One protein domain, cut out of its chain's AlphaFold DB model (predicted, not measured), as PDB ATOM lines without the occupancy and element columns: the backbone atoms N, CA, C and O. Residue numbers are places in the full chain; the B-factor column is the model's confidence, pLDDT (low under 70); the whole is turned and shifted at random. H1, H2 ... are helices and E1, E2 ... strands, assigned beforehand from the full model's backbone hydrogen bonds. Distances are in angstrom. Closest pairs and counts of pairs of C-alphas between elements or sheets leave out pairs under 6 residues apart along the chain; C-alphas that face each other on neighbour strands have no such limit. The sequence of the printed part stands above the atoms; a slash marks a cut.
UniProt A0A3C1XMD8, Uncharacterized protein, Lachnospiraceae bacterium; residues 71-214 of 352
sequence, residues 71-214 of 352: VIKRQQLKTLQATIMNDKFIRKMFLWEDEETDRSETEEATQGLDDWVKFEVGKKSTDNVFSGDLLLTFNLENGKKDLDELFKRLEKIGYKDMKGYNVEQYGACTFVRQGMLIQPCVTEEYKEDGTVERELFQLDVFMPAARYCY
ATOM      1  N   VAL A  71      22.749  13.229  -8.688       73.31
ATOM      2  CA  VAL A  71      21.776  13.720  -9.668       73.31
ATOM      3  C   VAL A  71      22.079  13.041 -10.989       73.31
ATOM      4  O   VAL A  71      23.230  12.990 -11.411       73.31
ATOM      5  N   ILE A  72      21.034  12.536 -11.644       76.12
ATOM      6  CA  ILE A  72      21.152  11.932 -12.964       76.12
ATOM      7  C   ILE A  72      20.160  12.579 -13.924       76.12
ATOM      8  O   ILE A  72      18.944  12.411 -13.790       76.12
ATOM      9  N   LYS A  73      20.669  13.228 -14.972       80.00
ATOM     10  CA  LYS A  73      19.863  13.870 -16.021       80.00
ATOM     11  C   LYS A  73      19.351  12.879 -17.075       80.00
ATOM     12  O   LYS A  73      19.512  13.078 -18.277       80.00
ATOM     13  N   ARG A  74      18.678  11.807 -16.629       76.94
ATOM     14  CA  ARG A  74      18.209  10.703 -17.499       76.94
ATOM     15  C   ARG A  74      17.329  11.183 -18.648       76.94
ATOM     16  O   ARG A  74      17.441  10.664 -19.751       76.94
ATOM     17  N   GLN A  75      16.452  12.155 -18.398       80.38
ATOM     18  CA  GLN A  75      15.551  12.654 -19.434       80.38
ATOM     19  C   GLN A  75      16.307  13.412 -20.528       80.38
ATOM     20  O   GLN A  75      16.016  13.212 -21.700       80.38
ATOM     21  N   GLN A  76      17.297  14.233 -20.166       80.56
ATOM     22  CA  GLN A  76      18.110  14.964 -21.140       80.56
ATOM     23  C   GLN A  76      18.943  14.000 -21.993       80.56
ATOM     24  O   GLN A  76      18.951  14.136 -23.212       80.56
ATOM     25  N   LEU A  77      19.553  12.983 -21.371       78.44
ATOM     26  CA  LEU A  77      20.285  11.928 -22.080       78.44
ATOM     27  C   LEU A  77      19.384  11.154 -23.049       78.44
ATOM     28  O   LEU A  77      19.742  10.987 -24.208       78.44
ATOM     29  N   LYS A  78      18.183  10.751 -22.611       78.94
ATOM     30  CA  LYS A  78      17.206  10.077 -23.480       78.94
ATOM     31  C   LYS A  78      16.763  10.952 -24.649       78.94
ATOM     32  O   LYS A  78      16.623  10.451 -25.758       78.94
ATOM     33  N   THR A  79      16.530  12.243 -24.418       84.19
ATOM     34  CA  THR A  79      16.154  13.175 -25.490       84.19
ATOM     35  C   THR A  79      17.303  13.371 -26.478       84.19
ATOM     36  O   THR A  79      17.069  13.344 -27.686       84.19
ATOM     37  N   LEU A  80      18.539  13.528 -25.991       81.62
ATOM     38  CA  LEU A  80      19.735  13.619 -26.830       81.62
ATOM     39  C   LEU A  80      19.893  12.362 -27.685       81.62
ATOM     40  O   LEU A  80      19.973  12.466 -28.906       81.62
ATOM     41  N   GLN A  81      19.841  11.188 -27.056       77.88
ATOM     42  CA  GLN A  81      19.887   9.903 -27.739       77.88
ATOM     43  C   GLN A  81      18.793   9.813 -28.800       77.88
ATOM     44  O   GLN A  81      19.091   9.613 -29.968       77.88
ATOM     45  N   ALA A  82      17.529  10.048 -28.442       80.12
ATOM     46  CA  ALA A  82      16.425  10.004 -29.396       80.12
ATOM     47  C   ALA A  82      16.616  10.979 -30.570       80.12
ATOM     48  O   ALA A  82      16.168  10.691 -31.675       80.12
ATOM     49  N   THR A  83      17.282  12.110 -30.350       83.75
ATOM     50  CA  THR A  83      17.555  13.108 -31.390       83.75
ATOM     51  C   THR A  83      18.648  12.644 -32.337       83.75
ATOM     52  O   THR A  83      18.442  12.678 -33.546       83.75
ATOM     53  N   ILE A  84      19.754  12.119 -31.805       78.31
ATOM     54  CA  ILE A  84      20.811  11.495 -32.608       78.31
ATOM     55  C   ILE A  84      20.242  10.304 -33.398       78.31
ATOM     56  O   ILE A  84      20.551  10.145 -34.571       78.31
ATOM     57  N   MET A  85      19.334   9.524 -32.800       71.69
ATOM     58  CA  MET A  85      18.754   8.310 -33.391       71.69
ATOM     59  C   MET A  85      17.670   8.538 -34.441       71.69
ATOM     60  O   MET A  85      17.520   7.725 -35.354       71.69
ATOM     61  N   ASN A  86      16.859   9.584 -34.291       79.00
ATOM     62  CA  ASN A  86      15.652   9.760 -35.103       79.00
ATOM     63  C   ASN A  86      15.738  10.954 -36.054       79.00
ATOM     64  O   ASN A  86      14.965  11.021 -37.012       79.00
ATOM     65  N   ASP A  87      16.660  11.892 -35.831       83.25
ATOM     66  CA  ASP A  87      16.841  13.012 -36.743       83.25
ATOM     67  C   ASP A  87      17.710  12.589 -37.932       83.25
ATOM     68  O   ASP A  87      18.927  12.429 -37.830       83.25
ATOM     69  N   LYS A  88      17.066  12.415 -39.092       81.69
ATOM     70  CA  LYS A  88      17.722  11.996 -40.341       81.69
ATOM     71  C   LYS A  88      18.901  12.897 -40.728       81.69
ATOM     72  O   LYS A  88      19.845  12.410 -41.339       81.69
ATOM     73  N   PHE A  89      18.840  14.190 -40.403       83.38
ATOM     74  CA  PHE A  89      19.924  15.121 -40.699       83.38
ATOM     75  C   PHE A  89      21.136  14.849 -39.802       83.38
ATOM     76  O   PHE A  89      22.242  14.721 -40.312       83.38
ATOM     77  N   ILE A  90      20.924  14.666 -38.494       79.94
ATOM     78  CA  ILE A  90      22.008  14.365 -37.544       79.94
ATOM     79  C   ILE A  90      22.643  13.010 -37.846       79.94
ATOM     80  O   ILE A  90      23.863  12.920 -37.914       79.94
ATOM     81  N   ARG A  91      21.833  11.977 -38.108       75.25
ATOM     82  CA  ARG A  91      22.348  10.639 -38.441       75.25
ATOM     83  C   ARG A  91      23.256  10.623 -39.659       75.25
ATOM     84  O   ARG A  91      24.199   9.853 -39.677       75.25
ATOM     85  N   LYS A  92      22.956  11.438 -40.676       74.25
ATOM     86  CA  LYS A  92      23.774  11.506 -41.894       74.25
ATOM     87  C   LYS A  92      25.173  12.070 -41.608       74.25
ATOM     88  O   LYS A  92      26.112  11.728 -42.305       74.25
ATOM     89  N   MET A  93      25.287  12.954 -40.621       75.25
ATOM     90  CA  MET A  93      26.550  13.600 -40.269       75.25
ATOM     91  C   MET A  93      27.337  12.815 -39.223       75.25
ATOM     92  O   MET A  93      28.533  13.013 -39.106       75.25
ATOM     93  N   PHE A  94      26.686  11.980 -38.418       73.75
ATOM     94  CA  PHE A  94      27.341  11.300 -37.306       73.75
ATOM     95  C   PHE A  94      28.398  10.301 -37.803       73.75
ATOM     96  O   PHE A  94      28.056   9.386 -38.548       73.75
ATOM     97  N   LEU A  95      29.653  10.477 -37.382       64.44
ATOM     98  CA  LEU A  95      30.770   9.574 -37.669       64.44
ATOM     99  C   LEU A  95      31.083   8.726 -36.432       64.44
ATOM    100  O   LEU A  95      31.139   9.247 -35.317       64.44
ATOM    101  N   TRP A  96      31.327   7.435 -36.638       53.81
ATOM    102  CA  TRP A  96      31.996   6.574 -35.668       53.81
ATOM    103  C   TRP A  96      33.017   5.721 -36.424       53.81
ATOM    104  O   TRP A  96      32.625   4.943 -37.288       53.81
ATOM    105  N   GLU A  97      34.309   5.905 -36.143       43.78
ATOM    106  CA  GLU A  97      35.381   5.059 -36.681       43.78
ATOM    107  C   GLU A  97      35.576   3.850 -35.753       43.78
ATOM    108  O   GLU A  97      35.977   4.006 -34.600       43.78
ATOM    109  N   ASP A  98      35.297   2.648 -36.255       37.84
ATOM    110  CA  ASP A  98      35.907   1.411 -35.763       37.84
ATOM    111  C   ASP A  98      36.327   0.586 -36.990       37.84
ATOM    112  O   ASP A  98      35.530   0.367 -37.904       37.84
ATOM    113  N   GLU A  99      37.601   0.198 -37.063       37.47
ATOM    114  CA  GLU A  99      38.206  -0.424 -38.251       37.47
ATOM    115  C   GLU A  99      37.841  -1.916 -38.421       37.47
ATOM    116  O   GLU A  99      38.244  -2.523 -39.413       37.47
ATOM    117  N   GLU A 100      37.088  -2.547 -37.505       38.25
ATOM    118  CA  GLU A 100      37.013  -4.022 -37.458       38.25
ATOM    119  C   GLU A 100      35.622  -4.686 -37.392       38.25
ATOM    120  O   GLU A 100      35.554  -5.916 -37.277       38.25
ATOM    121  N   THR A 101      34.499  -3.974 -37.529       38.09
ATOM    122  CA  THR A 101      33.174  -4.612 -37.383       38.09
ATOM    123  C   THR A 101      32.213  -4.386 -38.549       38.09
ATOM    124  O   THR A 101      31.835  -3.279 -38.898       38.09
ATOM    125  N   ASP A 102      31.743  -5.505 -39.111       39.12
ATOM    126  CA  ASP A 102      30.774  -5.655 -40.215       39.12
ATOM    127  C   ASP A 102      29.325  -5.277 -39.795       39.12
ATOM    128  O   ASP A 102      28.334  -5.908 -40.173       39.12
ATOM    129  N   ARG A 103      29.192  -4.278 -38.915       36.91
ATOM    130  CA  ARG A 103      27.929  -3.695 -38.447       36.91
ATOM    131  C   ARG A 103      27.769  -2.325 -39.087       36.91
ATOM    132  O   ARG A 103      28.738  -1.629 -39.354       36.91
ATOM    133  N   SER A 104      26.531  -1.905 -39.346       42.88
ATOM    134  CA  SER A 104      26.322  -0.554 -39.869       42.88
ATOM    135  C   SER A 104      26.778   0.472 -38.825       42.88
ATOM    136  O   SER A 104      26.320   0.397 -37.686       42.88
ATOM    137  N   GLU A 105      27.581   1.457 -39.233       47.50
ATOM    138  CA  GLU A 105      28.148   2.555 -38.417       47.50
ATOM    139  C   GLU A 105      27.121   3.226 -37.474       47.50
ATOM    140  O   GLU A 105      27.436   3.725 -36.394       47.50
ATOM    141  N   THR A 106      25.838   3.186 -37.851       45.25
ATOM    142  CA  THR A 106      24.712   3.745 -37.090       45.25
ATOM    143  C   THR A 106      24.094   2.826 -36.035       45.25
ATOM    144  O   THR A 106      23.212   3.300 -35.332       45.25
ATOM    145  N   GLU A 107      24.475   1.557 -35.902       42.78
ATOM    146  CA  GLU A 107      24.061   0.694 -34.779       42.78
ATOM    147  C   GLU A 107      25.119   0.713 -33.659       42.78
ATOM    148  O   GLU A 107      24.772   0.754 -32.478       42.78
ATOM    149  N   GLU A 108      26.404   0.813 -34.000       47.78
ATOM    150  CA  GLU A 108      27.519   0.791 -33.038       47.78
ATOM    151  C   GLU A 108      27.705   2.109 -32.283       47.78
ATOM    152  O   GLU A 108      27.808   2.099 -31.057       47.78
ATOM    153  N   ALA A 109      27.580   3.246 -32.974       45.97
ATOM    154  CA  ALA A 109      27.468   4.578 -32.371       45.97
ATOM    155  C   ALA A 109      26.435   4.648 -31.228       45.97
ATOM    156  O   ALA A 109      26.560   5.377 -30.241       45.97
ATOM    157  N   THR A 110      25.365   3.877 -31.385       52.06
ATOM    158  CA  THR A 110      24.165   3.940 -30.548       52.06
ATOM    159  C   THR A 110      24.306   3.030 -29.346       52.06
ATOM    160  O   THR A 110      23.928   3.409 -28.237       52.06
ATOM    161  N   GLN A 111      24.978   1.899 -29.559       56.34
ATOM    162  CA  GLN A 111      25.459   1.010 -28.521       56.34
ATOM    163  C   GLN A 111      26.524   1.701 -27.652       56.34
ATOM    164  O   GLN A 111      26.427   1.618 -26.435       56.34
ATOM    165  N   GLY A 112      27.460   2.466 -28.230       59.12
ATOM    166  CA  GLY A 112      28.472   3.231 -27.489       59.12
ATOM    167  C   GLY A 112      27.879   4.314 -26.579       59.12
ATOM    168  O   GLY A 112      28.263   4.425 -25.417       59.12
ATOM    169  N   LEU A 113      26.874   5.057 -27.057       63.06
ATOM    170  CA  LEU A 113      26.120   6.005 -26.230       63.06
ATOM    171  C   LEU A 113      25.319   5.291 -25.127       63.06
ATOM    172  O   LEU A 113      25.323   5.737 -23.979       63.06
ATOM    173  N   ASP A 114      24.641   4.186 -25.446       64.19
ATOM    174  CA  ASP A 114      23.895   3.398 -24.460       64.19
ATOM    175  C   ASP A 114      24.804   2.787 -23.394       64.19
ATOM    176  O   ASP A 114      24.456   2.776 -22.210       64.19
ATOM    177  N   ASP A 115      25.967   2.292 -23.796       66.06
ATOM    178  CA  ASP A 115      26.945   1.678 -22.912       66.06
ATOM    179  C   ASP A 115      27.656   2.739 -22.078       66.06
ATOM    180  O   ASP A 115      27.816   2.532 -20.878       66.06
ATOM    181  N   TRP A 116      27.939   3.921 -22.630       67.69
ATOM    182  CA  TRP A 116      28.403   5.074 -21.860       67.69
ATOM    183  C   TRP A 116      27.361   5.519 -20.829       67.69
ATOM    184  O   TRP A 116      27.680   5.669 -19.653       67.69
ATOM    185  N   VAL A 117      26.079   5.637 -21.196       66.50
ATOM    186  CA  VAL A 117      25.017   5.961 -20.227       66.50
ATOM    187  C   VAL A 117      24.873   4.855 -19.173       66.50
ATOM    188  O   VAL A 117      24.707   5.137 -17.987       66.50
ATOM    189  N   LYS A 118      24.947   3.573 -19.534       66.56
ATOM    190  CA  LYS A 118      24.867   2.485 -18.543       66.56
ATOM    191  C   LYS A 118      26.092   2.447 -17.632       66.56
ATOM    192  O   LYS A 118      25.936   2.251 -16.429       66.56
ATOM    193  N   PHE A 119      27.284   2.639 -18.180       64.69
ATOM    194  CA  PHE A 119      28.547   2.518 -17.466       64.69
ATOM    195  C   PHE A 119      28.852   3.782 -16.663       64.69
ATOM    196  O   PHE A 119      28.908   3.730 -15.439       64.69
ATOM    197  N   GLU A 120      28.948   4.934 -17.319       62.47
ATOM    198  CA  GLU A 120      29.353   6.188 -16.687       62.47
ATOM    199  C   GLU A 120      28.259   6.792 -15.811       62.47
ATOM    200  O   GLU A 120      28.546   7.413 -14.793       62.47
ATOM    201  N   VAL A 121      26.984   6.579 -16.146       60.41
ATOM    202  CA  VAL A 121      25.868   7.134 -15.364       60.41
ATOM    203  C   VAL A 121      25.248   6.098 -14.420       60.41
ATOM    204  O   VAL A 121      24.726   6.455 -13.361       60.41
ATOM    205  N   GLY A 122      25.311   4.807 -14.758       54.91
ATOM    206  CA  GLY A 122      24.836   3.725 -13.891       54.91
ATOM    207  C   GLY A 122      25.828   3.342 -12.789       54.91
ATOM    208  O   GLY A 122      25.423   3.265 -11.628       54.91
ATOM    209  N   LYS A 123      27.114   3.155 -13.117       54.59
ATOM    210  CA  LYS A 123      28.148   2.702 -12.166       54.59
ATOM    211  C   LYS A 123      28.618   3.820 -11.228       54.59
ATOM    212  O   LYS A 123      28.717   3.601 -10.027       54.59
ATOM    213  N   LYS A 124      28.757   5.054 -11.733       53.50
ATOM    214  CA  LYS A 124      29.222   6.205 -10.928       53.50
ATOM    215  C   LYS A 124      28.211   6.752  -9.928       53.50
ATOM    216  O   LYS A 124      28.527   7.648  -9.155       53.50
ATOM    217  N   SER A 125      26.994   6.210  -9.887       50.72
ATOM    218  CA  SER A 125      26.046   6.530  -8.813       50.72
ATOM    219  C   SER A 125      26.525   6.073  -7.424       50.72
ATOM    220  O   SER A 125      25.947   6.490  -6.424       50.72
ATOM    221  N   THR A 126      27.590   5.264  -7.367       49.75
ATOM    222  CA  THR A 126      28.227   4.767  -6.139       49.75
ATOM    223  C   THR A 126      29.735   5.025  -6.081       49.75
ATOM    224  O   THR A 126      30.393   4.486  -5.196       49.75
ATOM    225  N   ASP A 127      30.296   5.805  -7.010       62.47
ATOM    226  CA  ASP A 127      31.739   6.057  -7.066       62.47
ATOM    227  C   ASP A 127      32.106   7.394  -6.414       62.47
ATOM    228  O   ASP A 127      31.311   8.330  -6.326       62.47
ATOM    229  N   ASN A 128      33.365   7.484  -5.988       63.75
ATOM    230  CA  ASN A 128      33.971   8.691  -5.429       63.75
ATOM    231  C   ASN A 128      34.593   9.599  -6.503       63.75
ATOM    232  O   ASN A 128      35.096  10.672  -6.189       63.75
ATOM    233  N   VAL A 129      34.589   9.181  -7.772       70.56
ATOM    234  CA  VAL A 129      35.167   9.946  -8.882       70.56
ATOM    235  C   VAL A 129      34.189   9.989 -10.048       70.56
ATOM    236  O   VAL A 129      33.861   8.967 -10.649       70.56
ATOM    237  N   PHE A 130      33.772  11.195 -10.414       68.00
ATOM    238  CA  PHE A 130      32.924  11.477 -11.566       68.00
ATOM    239  C   PHE A 130      33.799  12.080 -12.662       68.00
ATOM    240  O   PHE A 130      34.268  13.204 -12.531       68.00
ATOM    241  N   SER A 131      34.071  11.317 -13.714       69.25
ATOM    242  CA  SER A 131      35.002  11.668 -14.802       69.25
ATOM    243  C   SER A 131      34.550  11.058 -16.132       69.25
ATOM    244  O   SER A 131      33.543  10.358 -16.154       69.25
ATOM    245  N   GLY A 132      35.299  11.257 -17.212       67.69
ATOM    246  CA  GLY A 132      35.056  10.587 -18.490       67.69
ATOM    247  C   GLY A 132      34.182  11.412 -19.423       67.69
ATOM    248  O   GLY A 132      33.268  12.110 -18.983       67.69
ATOM    249  N   ASP A 133      34.478  11.306 -20.711       71.75
ATOM    250  CA  ASP A 133      33.862  12.097 -21.766       71.75
ATOM    251  C   ASP A 133      33.261  11.159 -22.809       71.75
ATOM    252  O   ASP A 133      33.821  10.106 -23.115       71.75
ATOM    253  N   LEU A 134      32.106  11.540 -23.341       75.06
ATOM    254  CA  LEU A 134      31.578  10.974 -24.571       75.06
ATOM    255  C   LEU A 134      31.991  11.888 -25.721       75.06
ATOM    256  O   LEU A 134      31.632  13.064 -25.718       75.06
ATOM    257  N   LEU A 135      32.717  11.346 -26.692       77.81
ATOM    258  CA  LEU A 135      33.017  12.035 -27.941       77.81
ATOM    259  C   LEU A 135      31.903  11.759 -28.954       77.81
ATOM    260  O   LEU A 135      31.557  10.607 -29.209       77.81
ATOM    261  N   LEU A 136      31.339  12.824 -29.515       79.06
ATOM    262  CA  LEU A 136      30.434  12.779 -30.657       79.06
ATOM    263  C   LEU A 136      31.082  13.512 -31.830       79.06
ATOM    264  O   LEU A 136      31.322  14.715 -31.719       79.06
ATOM    265  N   THR A 137      31.300  12.821 -32.945       81.12
ATOM    266  CA  THR A 137      31.913  13.401 -34.146       81.12
ATOM    267  C   THR A 137      30.871  13.568 -35.249       81.12
ATOM    268  O   THR A 137      30.078  12.668 -35.527       81.12
ATOM    269  N   PHE A 138      30.856  14.740 -35.887       82.31
ATOM    270  CA  PHE A 138      29.936  15.070 -36.977       82.31
ATOM    271  C   PHE A 138      30.695  15.532 -38.224       82.31
ATOM    272  O   PHE A 138      31.412  16.525 -38.167       82.31
ATOM    273  N   ASN A 139      30.482  14.875 -39.361       82.69
ATOM    274  CA  ASN A 139      30.911  15.323 -40.680       82.69
ATOM    275  C   ASN A 139      29.989  16.434 -41.204       82.69
ATOM    276  O   ASN A 139      28.774  16.266 -41.304       82.69
ATOM    277  N   LEU A 140      30.575  17.569 -41.559       81.50
ATOM    278  CA  LEU A 140      29.910  18.780 -42.018       81.50
ATOM    279  C   LEU A 140      30.207  19.004 -43.507       81.50
ATOM    280  O   LEU A 140      30.928  19.931 -43.874       81.50
ATOM    281  N   GLU A 141      29.625  18.178 -44.379       79.31
ATOM    282  CA  GLU A 141      29.835  18.232 -45.839       79.31
ATOM    283  C   GLU A 141      29.617  19.639 -46.438       79.31
ATOM    284  O   GLU A 141      30.322  20.046 -47.359       79.31
ATOM    285  N   ASN A 142      28.652  20.407 -45.917       78.94
ATOM    286  CA  ASN A 142      28.337  21.773 -46.355       78.94
ATOM    287  C   ASN A 142      28.871  22.854 -45.393       78.94
ATOM    288  O   ASN A 142      28.376  23.993 -45.391       78.94
ATOM    289  N   GLY A 143      29.847  22.504 -44.550       77.69
ATOM    290  CA  GLY A 143      30.522  23.392 -43.607       77.69
ATOM    291  C   GLY A 143      29.546  24.144 -42.697       77.69
ATOM    292  O   GLY A 143      28.735  23.552 -41.984       77.69
ATOM    293  N   LYS A 144      29.589  25.483 -42.743       78.44
ATOM    294  CA  LYS A 144      28.782  26.367 -41.879       78.44
ATOM    295  C   LYS A 144      27.286  26.078 -41.893       78.44
ATOM    296  O   LYS A 144      26.640  26.190 -40.856       78.44
ATOM    297  N   LYS A 145      26.723  25.730 -43.055       83.19
ATOM    298  CA  LYS A 145      25.279  25.481 -43.171       83.19
ATOM    299  C   LYS A 145      24.856  24.278 -42.336       83.19
ATOM    300  O   LYS A 145      23.825  24.348 -41.668       83.19
ATOM    301  N   ASP A 146      25.659  23.219 -42.361       85.62
ATOM    302  CA  ASP A 146      25.368  22.002 -41.613       85.62
ATOM    303  C   ASP A 146      25.539  22.235 -40.110       85.62
ATOM    304  O   ASP A 146      24.683  21.838 -39.320       85.62
ATOM    305  N   LEU A 147      26.567  22.996 -39.725       82.94
ATOM    306  CA  LEU A 147      26.777  23.400 -38.338       82.94
ATOM    307  C   LEU A 147      25.619  24.242 -37.781       82.94
ATOM    308  O   LEU A 147      25.098  23.949 -36.704       82.94
ATOM    309  N   ASP A 148      25.192  25.277 -38.508       84.31
ATOM    310  CA  ASP A 148      24.083  26.140 -38.091       84.31
ATOM    311  C   ASP A 148      22.790  25.325 -37.915       84.31
ATOM    312  O   ASP A 148      21.987  25.584 -37.013       84.31
ATOM    313  N   GLU A 149      22.571  24.332 -38.773       88.12
ATOM    314  CA  GLU A 149      21.393  23.471 -38.725       88.12
ATOM    315  C   GLU A 149      21.470  22.412 -37.610       88.12
ATOM    316  O   GLU A 149      20.444  22.118 -36.978       88.12
ATOM    317  N   LEU A 150      22.671  21.904 -37.308       86.12
ATOM    318  CA  LEU A 150      22.956  21.061 -36.145       86.12
ATOM    319  C   LEU A 150      22.677  21.826 -34.849       86.12
ATOM    320  O   LEU A 150      21.916  21.357 -34.000       86.12
ATOM    321  N   PHE A 151      23.209  23.040 -34.716       86.44
ATOM    322  CA  PHE A 151      23.007  23.876 -33.535       86.44
ATOM    323  C   PHE A 151      21.539  24.223 -33.307       86.44
ATOM    324  O   PHE A 151      21.064  24.104 -32.181       86.44
ATOM    325  N   LYS A 152      20.765  24.522 -34.358       87.75
ATOM    326  CA  LYS A 152      19.306  24.692 -34.224       87.75
ATOM    327  C   LYS A 152      18.599  23.440 -33.697       87.75
ATOM    328  O   LYS A 152      17.567  23.561 -33.041       87.75
ATOM    329  N   ARG A 153      19.079  22.232 -34.017       87.88
ATOM    330  CA  ARG A 153      18.487  20.976 -33.514       87.88
ATOM    331  C   ARG A 153      18.843  20.725 -32.066       87.88
ATOM    332  O   ARG A 153      17.951  20.393 -31.290       87.88
ATOM    333  N   LEU A 154      20.100  20.952 -31.695       85.12
ATOM    334  CA  LEU A 154      20.526  20.908 -30.300       85.12
ATOM    335  C   LEU A 154      19.746  21.937 -29.462       85.12
ATOM    336  O   LEU A 154      19.275  21.617 -28.372       85.12
ATOM    337  N   GLU A 155      19.490  23.128 -30.012       87.50
ATOM    338  CA  GLU A 155      18.672  24.150 -29.351       87.50
ATOM    339  C   GLU A 155      17.236  23.680 -29.062       87.50
ATOM    340  O   GLU A 155      16.688  23.935 -27.987       87.50
ATOM    341  N   LYS A 156      16.623  22.917 -29.977       86.94
ATOM    342  CA  LYS A 156      15.268  22.365 -29.788       86.94
ATOM    343  C   LYS A 156      15.168  21.355 -28.646       86.94
ATOM    344  O   LYS A 156      14.067  21.131 -28.149       86.94
ATOM    345  N   ILE A 157      16.281  20.749 -28.239       83.88
ATOM    346  CA  ILE A 157      16.312  19.733 -27.179       83.88
ATOM    347  C   ILE A 157      16.871  20.252 -25.854       83.88
ATOM    348  O   ILE A 157      17.108  19.471 -24.934       83.88
ATOM    349  N   GLY A 158      17.016  21.574 -25.738       81.44
ATOM    350  CA  GLY A 158      17.295  22.251 -24.477       81.44
ATOM    351  C   GLY A 158      18.716  22.777 -24.323       81.44
ATOM    352  O   GLY A 158      18.971  23.455 -23.327       81.44
ATOM    353  N   TYR A 159      19.609  22.537 -25.291       82.94
ATOM    354  CA  TYR A 159      20.845  23.316 -25.373       82.94
ATOM    355  C   TYR A 159      20.503  24.755 -25.787       82.94
ATOM    356  O   TYR A 159      19.446  25.017 -26.350       82.94
ATOM    357  N   LYS A 160      21.330  25.736 -25.452       81.56
ATOM    358  CA  LYS A 160      21.075  27.157 -25.754       81.56
ATOM    359  C   LYS A 160      22.375  27.829 -26.149       81.56
ATOM    360  O   LYS A 160      23.445  27.335 -25.805       81.56
ATOM    361  N   ASP A 161      22.253  28.948 -26.852       77.00
ATOM    362  CA  ASP A 161      23.380  29.816 -27.201       77.00
ATOM    363  C   ASP A 161      24.517  29.056 -27.909       77.00
ATOM    364  O   ASP A 161      25.702  29.336 -27.738       77.00
ATOM    365  N   MET A 162      24.132  28.077 -28.736       75.56
ATOM    366  CA  MET A 162      25.065  27.244 -29.499       75.56
ATOM    367  C   MET A 162      25.651  28.013 -30.694       75.56
ATOM    368  O   MET A 162      26.678  27.631 -31.243       75.56
ATOM    369  N   LYS A 163      25.013  29.119 -31.099       67.94
ATOM    370  CA  LYS A 163      25.457  29.993 -32.196       67.94
ATOM    371  C   LYS A 163      26.650  30.859 -31.785       67.94
ATOM    372  O   LYS A 163      26.808  31.217 -30.624       67.94
ATOM    373  N   GLY A 164      27.439  31.284 -32.773       59.50
ATOM    374  CA  GLY A 164      28.547  32.231 -32.571       59.50
ATOM    375  C   GLY A 164      29.902  31.753 -33.082       59.50
ATOM    376  O   GLY A 164      30.905  32.418 -32.850       59.50
ATOM    377  N   TYR A 165      29.940  30.625 -33.786       61.91
ATOM    378  CA  TYR A 165      31.169  30.104 -34.361       61.91
ATOM    379  C   TYR A 165      31.463  30.698 -35.746       61.91
ATOM    380  O   TYR A 165      30.570  30.808 -36.597       61.91
ATOM    381  N   ASN A 166      32.731  31.056 -35.974       58.12
ATOM    382  CA  ASN A 166      33.250  31.307 -37.310       58.12
ATOM    383  C   ASN A 166      34.030  30.081 -37.785       58.12
ATOM    384  O   ASN A 166      35.115  29.794 -37.286       58.12
ATOM    385  N   VAL A 167      33.454  29.403 -38.775       55.66
ATOM    386  CA  VAL A 167      33.998  28.186 -39.381       55.66
ATOM    387  C   VAL A 167      35.374  28.437 -39.973       55.66
ATOM    388  O   VAL A 167      36.249  27.617 -39.798       55.66
ATOM    389  N   GLU A 168      35.642  29.643 -40.461       54.56
ATOM    390  CA  GLU A 168      36.919  30.034 -41.064       54.56
ATOM    391  C   GLU A 168      38.134  30.027 -40.106       54.56
ATOM    392  O   GLU A 168      39.262  30.193 -40.560       54.56
ATOM    393  N   GLN A 169      37.949  29.828 -38.792       56.03
ATOM    394  CA  GLN A 169      39.035  29.714 -37.798       56.03
ATOM    395  C   GLN A 169      39.472  28.255 -37.569       56.03
ATOM    396  O   GLN A 169      39.645  27.809 -36.430       56.03
ATOM    397  N   TYR A 170      39.597  27.496 -38.655       55.50
ATOM    398  CA  TYR A 170      39.932  26.076 -38.638       55.50
ATOM    399  C   TYR A 170      41.322  25.791 -38.046       55.50
ATOM    400  O   TYR A 170      42.273  26.532 -38.289       55.50
ATOM    401  N   GLY A 171      41.438  24.679 -37.305       54.97
ATOM    402  CA  GLY A 171      42.723  23.991 -37.130       54.97
ATOM    403  C   GLY A 171      43.399  24.010 -35.756       54.97
ATOM    404  O   GLY A 171      44.558  23.625 -35.695       54.97
ATOM    405  N   ALA A 172      42.739  24.419 -34.664       62.00
ATOM    406  CA  ALA A 172      43.281  24.222 -33.299       62.00
ATOM    407  C   ALA A 172      42.351  24.681 -32.168       62.00
ATOM    408  O   ALA A 172      42.599  24.352 -31.007       62.00
ATOM    409  N   CYS A 173      41.350  25.511 -32.469       73.75
ATOM    410  CA  CYS A 173      40.543  26.173 -31.452       73.75
ATOM    411  C   CYS A 173      39.446  25.240 -30.944       73.75
ATOM    412  O   CYS A 173      38.704  24.666 -31.731       73.75
ATOM    413  N   THR A 174      39.283  25.166 -29.632       79.94
ATOM    414  CA  THR A 174      38.100  24.574 -29.004       79.94
ATOM    415  C   THR A 174      37.311  25.673 -28.308       79.94
ATOM    416  O   THR A 174      37.835  26.759 -28.035       79.94
ATOM    417  N   PHE A 175      36.049  25.413 -28.001       81.50
ATOM    418  CA  PHE A 175      35.256  26.309 -27.178       81.50
ATOM    419  C   PHE A 175      34.352  25.540 -26.233       81.50
ATOM    420  O   PHE A 175      33.837  24.475 -26.563       81.50
ATOM    421  N   VAL A 176      34.141  26.109 -25.052       83.88
ATOM    422  CA  VAL A 176      33.248  25.529 -24.060       83.88
ATOM    423  C   VAL A 176      31.907  26.246 -24.058       83.88
ATOM    424  O   VAL A 176      31.831  27.457 -23.811       83.88
ATOM    425  N   ARG A 177      30.843  25.483 -24.312       83.44
ATOM    426  CA  ARG A 177      29.451  25.945 -24.266       83.44
ATOM    427  C   ARG A 177      28.609  24.960 -23.481       83.44
ATOM    428  O   ARG A 177      28.655  23.760 -23.730       83.44
ATOM    429  N   GLN A 178      27.855  25.473 -22.518       80.50
ATOM    430  CA  GLN A 178      26.981  24.687 -21.643       80.50
ATOM    431  C   GLN A 178      27.661  23.486 -20.962       80.50
ATOM    432  O   GLN A 178      27.028  22.451 -20.725       80.50
ATOM    433  N   GLY A 179      28.951  23.622 -20.650       80.88
ATOM    434  CA  GLY A 179      29.763  22.548 -20.086       80.88
ATOM    435  C   GLY A 179      30.114  21.421 -21.066       80.88
ATOM    436  O   GLY A 179      30.445  20.334 -20.610       80.88
ATOM    437  N   MET A 180      30.034  21.648 -22.379       85.00
ATOM    438  CA  MET A 180      30.570  20.763 -23.421       85.00
ATOM    439  C   MET A 180      31.770  21.431 -24.083       85.00
ATOM    440  O   MET A 180      31.735  22.640 -24.325       85.00
ATOM    441  N   LEU A 181      32.805  20.654 -24.397       84.81
ATOM    442  CA  LEU A 181      33.933  21.120 -25.200       84.81
ATOM    443  C   LEU A 181      33.647  20.793 -26.664       84.81
ATOM    444  O   LEU A 181      33.399  19.644 -27.012       84.81
ATOM    445  N   ILE A 182      33.659  21.812 -27.512       84.88
ATOM    446  CA  ILE A 182      33.363  21.692 -28.934       84.88
ATOM    447  C   ILE A 182      34.627  22.046 -29.705       84.88
ATOM    448  O   ILE A 182      35.221  23.106 -29.488       84.88
ATOM    449  N   GLN A 183      35.032  21.151 -30.594       84.50
ATOM    450  CA  GLN A 183      36.251  21.238 -31.372       84.50
ATOM    451  C   GLN A 183      35.928  21.050 -32.861       84.50
ATOM    452  O   GLN A 183      35.637  19.947 -33.307       84.50
ATOM    453  N   PRO A 184      35.965  22.120 -33.662       78.75
ATOM    454  CA  PRO A 184      36.002  22.001 -35.110       78.75
ATOM    455  C   PRO A 184      37.349  21.428 -35.572       78.75
ATOM    456  O   PRO A 184      38.415  21.927 -35.198       78.75
ATOM    457  N   CYS A 185      37.284  20.430 -36.442       76.50
ATOM    458  CA  CYS A 185      38.426  19.755 -37.040       76.50
ATOM    459  C   CYS A 185      38.353  19.873 -38.567       76.50
ATOM    460  O   CYS A 185      37.271  19.934 -39.154       76.50
ATOM    461  N   VAL A 186      39.517  19.926 -39.210       75.44
ATOM    462  CA  VAL A 186      39.640  19.724 -40.656       75.44
ATOM    463  C   VAL A 186      40.533  18.521 -40.840       75.44
ATOM    464  O   VAL A 186      41.653  18.503 -40.330       75.44
ATOM    465  N   THR A 187      40.018  17.518 -41.532       72.00
ATOM    466  CA  THR A 187      40.776  16.336 -41.923       72.00
ATOM    467  C   THR A 187      40.895  16.332 -43.438       72.00
ATOM    468  O   THR A 187      39.945  16.655 -44.145       72.00
ATOM    469  N   GLU A 188      42.066  15.994 -43.952       78.06
ATOM    470  CA  GLU A 188      42.293  15.869 -45.390       78.06
ATOM    471  C   GLU A 188      42.125  14.399 -45.779       78.06
ATOM    472  O   GLU A 188      42.741  13.519 -45.180       78.06
ATOM    473  N   GLU A 189      41.290  14.119 -46.778       74.38
ATOM    474  CA  GLU A 189      41.337  12.839 -47.479       74.38
ATOM    475  C   GLU A 189      42.377  12.932 -48.590       74.38
ATOM    476  O   GLU A 189      42.406  13.905 -49.348       74.38
ATOM    477  N   TYR A 190      43.219  11.909 -48.703       78.31
ATOM    478  CA  TYR A 190      44.290  11.839 -49.690       78.31
ATOM    479  C   TYR A 190      43.989  10.764 -50.731       78.31
ATOM    480  O   TYR A 190      43.497   9.685 -50.407       78.31
ATOM    481  N   LYS A 191      44.363  11.033 -51.982       83.75
ATOM    482  CA  LYS A 191      44.423  10.025 -53.040       83.75
ATOM    483  C   LYS A 191      45.564   9.043 -52.776       83.75
ATOM    484  O   LYS A 191      46.497   9.340 -52.031       83.75
ATOM    485  N   GLU A 192      45.563   7.919 -53.494       81.94
ATOM    486  CA  GLU A 192      46.654   6.928 -53.456       81.94
ATOM    487  C   GLU A 192      48.043   7.519 -53.771       81.94
ATOM    488  O   GLU A 192      49.057   6.991 -53.320       81.94
ATOM    489  N   ASP A 193      48.109   8.623 -54.524       87.38
ATOM    490  CA  ASP A 193      49.359   9.322 -54.855       87.38
ATOM    491  C   ASP A 193      49.825  10.320 -53.773       87.38
ATOM    492  O   ASP A 193      50.832  11.008 -53.958       87.38
ATOM    493  N   GLY A 194      49.110  10.401 -52.646       81.56
ATOM    494  CA  GLY A 194      49.395  11.299 -51.531       81.56
ATOM    495  C   GLY A 194      48.953  12.748 -51.754       81.56
ATOM    496  O   GLY A 194      49.244  13.601 -50.918       81.56
ATOM    497  N   THR A 195      48.265  13.064 -52.857       85.56
ATOM    498  CA  THR A 195      47.668  14.392 -53.053       85.56
ATOM    499  C   THR A 195      46.330  14.501 -52.328       85.56
ATOM    500  O   THR A 195      45.557  13.547 -52.310       85.56
ATOM    501  N   VAL A 196      46.039  15.664 -51.739       79.56
ATOM    502  CA  VAL A 196      44.742  15.918 -51.089       79.56
ATOM    503  C   VAL A 196      43.626  15.793 -52.130       79.56
ATOM    504  O   VAL A 196      43.623  16.488 -53.150       79.56
ATOM    505  N   GLU A 197      42.690  14.880 -51.887       81.69
ATOM    506  CA  GLU A 197      41.488  14.678 -52.690       81.69
ATOM    507  C   GLU A 197      40.396  15.670 -52.302       81.69
ATOM    508  O   GLU A 197      39.825  16.334 -53.173       81.69
ATOM    509  N   ARG A 198      40.128  15.792 -50.998       78.44
ATOM    510  CA  ARG A 198      39.177  16.755 -50.438       78.44
ATOM    511  C   ARG A 198      39.467  17.040 -48.970       78.44
ATOM    512  O   ARG A 198      39.977  16.189 -48.248       78.44
ATOM    513  N   GLU A 199      39.075  18.226 -48.527       75.12
ATOM    514  CA  GLU A 199      38.989  18.560 -47.106       75.12
ATOM    515  C   GLU A 199      37.622  18.124 -46.565       75.12
ATOM    516  O   GLU A 199      36.577  18.393 -47.165       75.12
ATOM    517  N   LEU A 200      37.635  17.455 -45.420       74.00
ATOM    518  CA  LEU A 200      36.465  17.123 -44.631       74.00
ATOM    519  C   LEU A 200      36.405  18.055 -43.427       74.00
ATOM    520  O   LEU A 200      37.354  18.176 -42.652       74.00
ATOM    521  N   PHE A 201      35.251  18.682 -43.245       78.62
ATOM    522  CA  PHE A 201      34.979  19.476 -42.061       78.62
ATOM    523  C   PHE A 201      34.319  18.587 -41.023       78.62
ATOM    524  O   PHE A 201      33.264  18.017 -41.281       78.62
ATOM    525  N   GLN A 202      34.917  18.490 -39.848       81.44
ATOM    526  CA  GLN A 202      34.394  17.700 -38.746       81.44
ATOM    527  C   GLN A 202      34.113  18.589 -37.535       81.44
ATOM    528  O   GLN A 202      34.713  19.651 -37.348       81.44
ATOM    529  N   LEU A 203      33.170  18.159 -36.708       82.94
ATOM    530  CA  LEU A 203      32.892  18.750 -35.411       82.94
ATOM    531  C   LEU A 203      32.931  17.657 -34.356       82.94
ATOM    532  O   LEU A 203      32.045  16.808 -34.317       82.94
ATOM    533  N   ASP A 204      33.910  17.746 -33.474       83.50
ATOM    534  CA  ASP A 204      34.006  16.927 -32.281       83.50
ATOM    535  C   ASP A 204      33.316  17.639 -31.119       83.50
ATOM    536  O   ASP A 204      33.544  18.819 -30.840       83.50
ATOM    537  N   VAL A 205      32.438  16.923 -30.430       83.81
ATOM    538  CA  VAL A 205      31.740  17.403 -29.241       83.81
ATOM    539  C   VAL A 205      32.043  16.446 -28.101       83.81
ATOM    540  O   VAL A 205      31.529  15.331 -28.058       83.81
ATOM    541  N   PHE A 206      32.857  16.902 -27.155       82.06
ATOM    542  CA  PHE A 206      33.155  16.179 -25.929       82.06
ATOM    543  C   PHE A 206      32.129  16.546 -24.859       82.06
ATOM    544  O   PHE A 206      31.985  17.703 -24.442       82.06
ATOM    545  N   MET A 207      31.403  15.530 -24.413       80.19
ATOM    546  CA  MET A 207      30.338  15.634 -23.432       80.19
ATOM    547  C   MET A 207      30.792  14.987 -22.120       80.19
ATOM    548  O   MET A 207      30.783  13.759 -22.015       80.19
ATOM    549  N   PRO A 208      31.163  15.775 -21.100       77.75
ATOM    550  CA  PRO A 208      31.644  15.213 -19.848       77.75
ATOM    551  C   PRO A 208      30.514  14.519 -19.090       77.75
ATOM    552  O   PRO A 208      29.430  15.078 -18.895       77.75
ATOM    553  N   ALA A 209      30.773  13.315 -18.582       75.62
ATOM    554  CA  ALA A 209      29.821  12.549 -17.775       75.62
ATOM    555  C   ALA A 209      29.373  13.344 -16.544       75.62
ATOM    556  O   ALA A 209      28.198  13.322 -16.172       75.62
ATOM    557  N   ALA A 210      30.291  14.132 -15.980       73.44
ATOM    558  CA  ALA A 210      30.052  14.995 -14.833       73.44
ATOM    559  C   ALA A 210      29.020  16.116 -15.101       73.44
ATOM    560  O   ALA A 210      28.511  16.715 -14.158       73.44
ATOM    561  N   ARG A 211      28.634  16.375 -16.363       77.31
ATOM    562  CA  ARG A 211      27.489  17.242 -16.714       77.31
ATOM    563  C   ARG A 211      26.136  16.564 -16.473       77.31
ATOM    564  O   ARG A 211      25.147  17.262 -16.236       77.31
ATOM    565  N   TYR A 212      26.085  15.236 -16.564       77.69
ATOM    566  CA  TYR A 212      24.855  14.433 -16.553       77.69
ATOM    567  C   TYR A 212      24.694  13.575 -15.303       77.69
ATOM    568  O   TYR A 212      23.565  13.202 -14.973       77.69
ATOM    569  N   CYS A 213      25.800  13.263 -14.636       76.69
ATOM    570  CA  CYS A 213      25.859  12.512 -13.398       76.69
ATOM    571  C   CYS A 213      26.843  13.198 -12.451       76.69
ATOM    572  O   CYS A 213      28.042  13.224 -12.719       76.69
ATOM    573  N   TYR A 214      26.343  13.766 -11.360       77.44
ATOM    574  CA  TYR A 214      27.177  14.456 -10.379       77.44
ATOM    575  C   TYR A 214      26.573  14.370  -8.972       77.44
ATOM    576  O   TYR A 214      25.363  14.173  -8.832       77.44
TER     577      TYR A 214
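What this domain is: This is residues 71 to 214 of the 352 residues of an uncharacterized protein of Lachnospiraceae bacterium (UniProt A0A3C1XMD8). A strongly twisted sheet of four strands makes one side of the domain, and its long hairpin of E3 and E4 reaches to one end of the longest axis. H2, H3 and H4 graze the sheet, while H1 runs beside H3, opposite ways. The link residues 99 to 104 stick out. The printed part has 144 residues, with H1, H2, H3, E1, H4, E2, E3 and E4 along the chain; the sheet's order is E1, E4, E3, E2, antiparallel throughout, and the class is mixed, helices and strands. It is compact, with a radius of gyration of the C-alphas of 16.2 A and spans of 53 by 38 by 29 A.

How they stand to each other: Start at H1, residues 74 to 86, and H2, residues 88 to 93, which touch only at the corner, about perpendicular at 87 degrees; their closest C-alphas, of Ile 84 and Ile 90, are 5.8 A apart. H3, residues 105 to 126, touches H1 with its residues 110 to 117, at a shallow tilt of 5 degrees, opposite ways; the closest C-alphas, of Gln 81 and Leu 113, are 7.5 A apart. Next come edge strand E1, residues 133 to 139, and H4, residues 144 to 156, which is near H1 but apart from H3. H2, H3 and H4 only graze the sheet, with residues 90 to 93, 109 to 120 and 144 to 150; H1 is not on it. E2, residues 175 to 177, E3, residues 180 to 190, and E4, residues 196 to 208, form a meander, each strand the antiparallel neighbour of the one before. Look at N 175 and O 182, 2.9 A, between E2 and E3; N 183 and O 204, 2.8 A, between E3 and E4; and N 136 and O 205, 2.9 A, between E1 and E4. Every O i to N i+4 pair is within hydrogen-bond range in H1 and H4, against 1 of 2 in H2 and 14 of 18 in H3.

Where its parts are: Find C-alpha 74 at (18.209, 10.703, -17.499), where H1 begins its 17.8 A. H3 runs 32.4 A from C-alpha 105 at (28.148, 2.555, -38.417). E1 covers 19.4 A, H4 18.6 A and E3 31.0 A. E4 runs 33.9 A to C-alpha 208 at (31.644, 15.213, -19.848).

The domain as a whole: The C-alphas farthest apart, of Thr 126 and Asp 193, are 53.3 A apart. The printed part has no cut; the links H2 to H3 and H4 to E2 are long. Residues 95 to 128, 130 to 132 and 163 to 172 have pLDDT under 70; the mean of the printed part is 72.0.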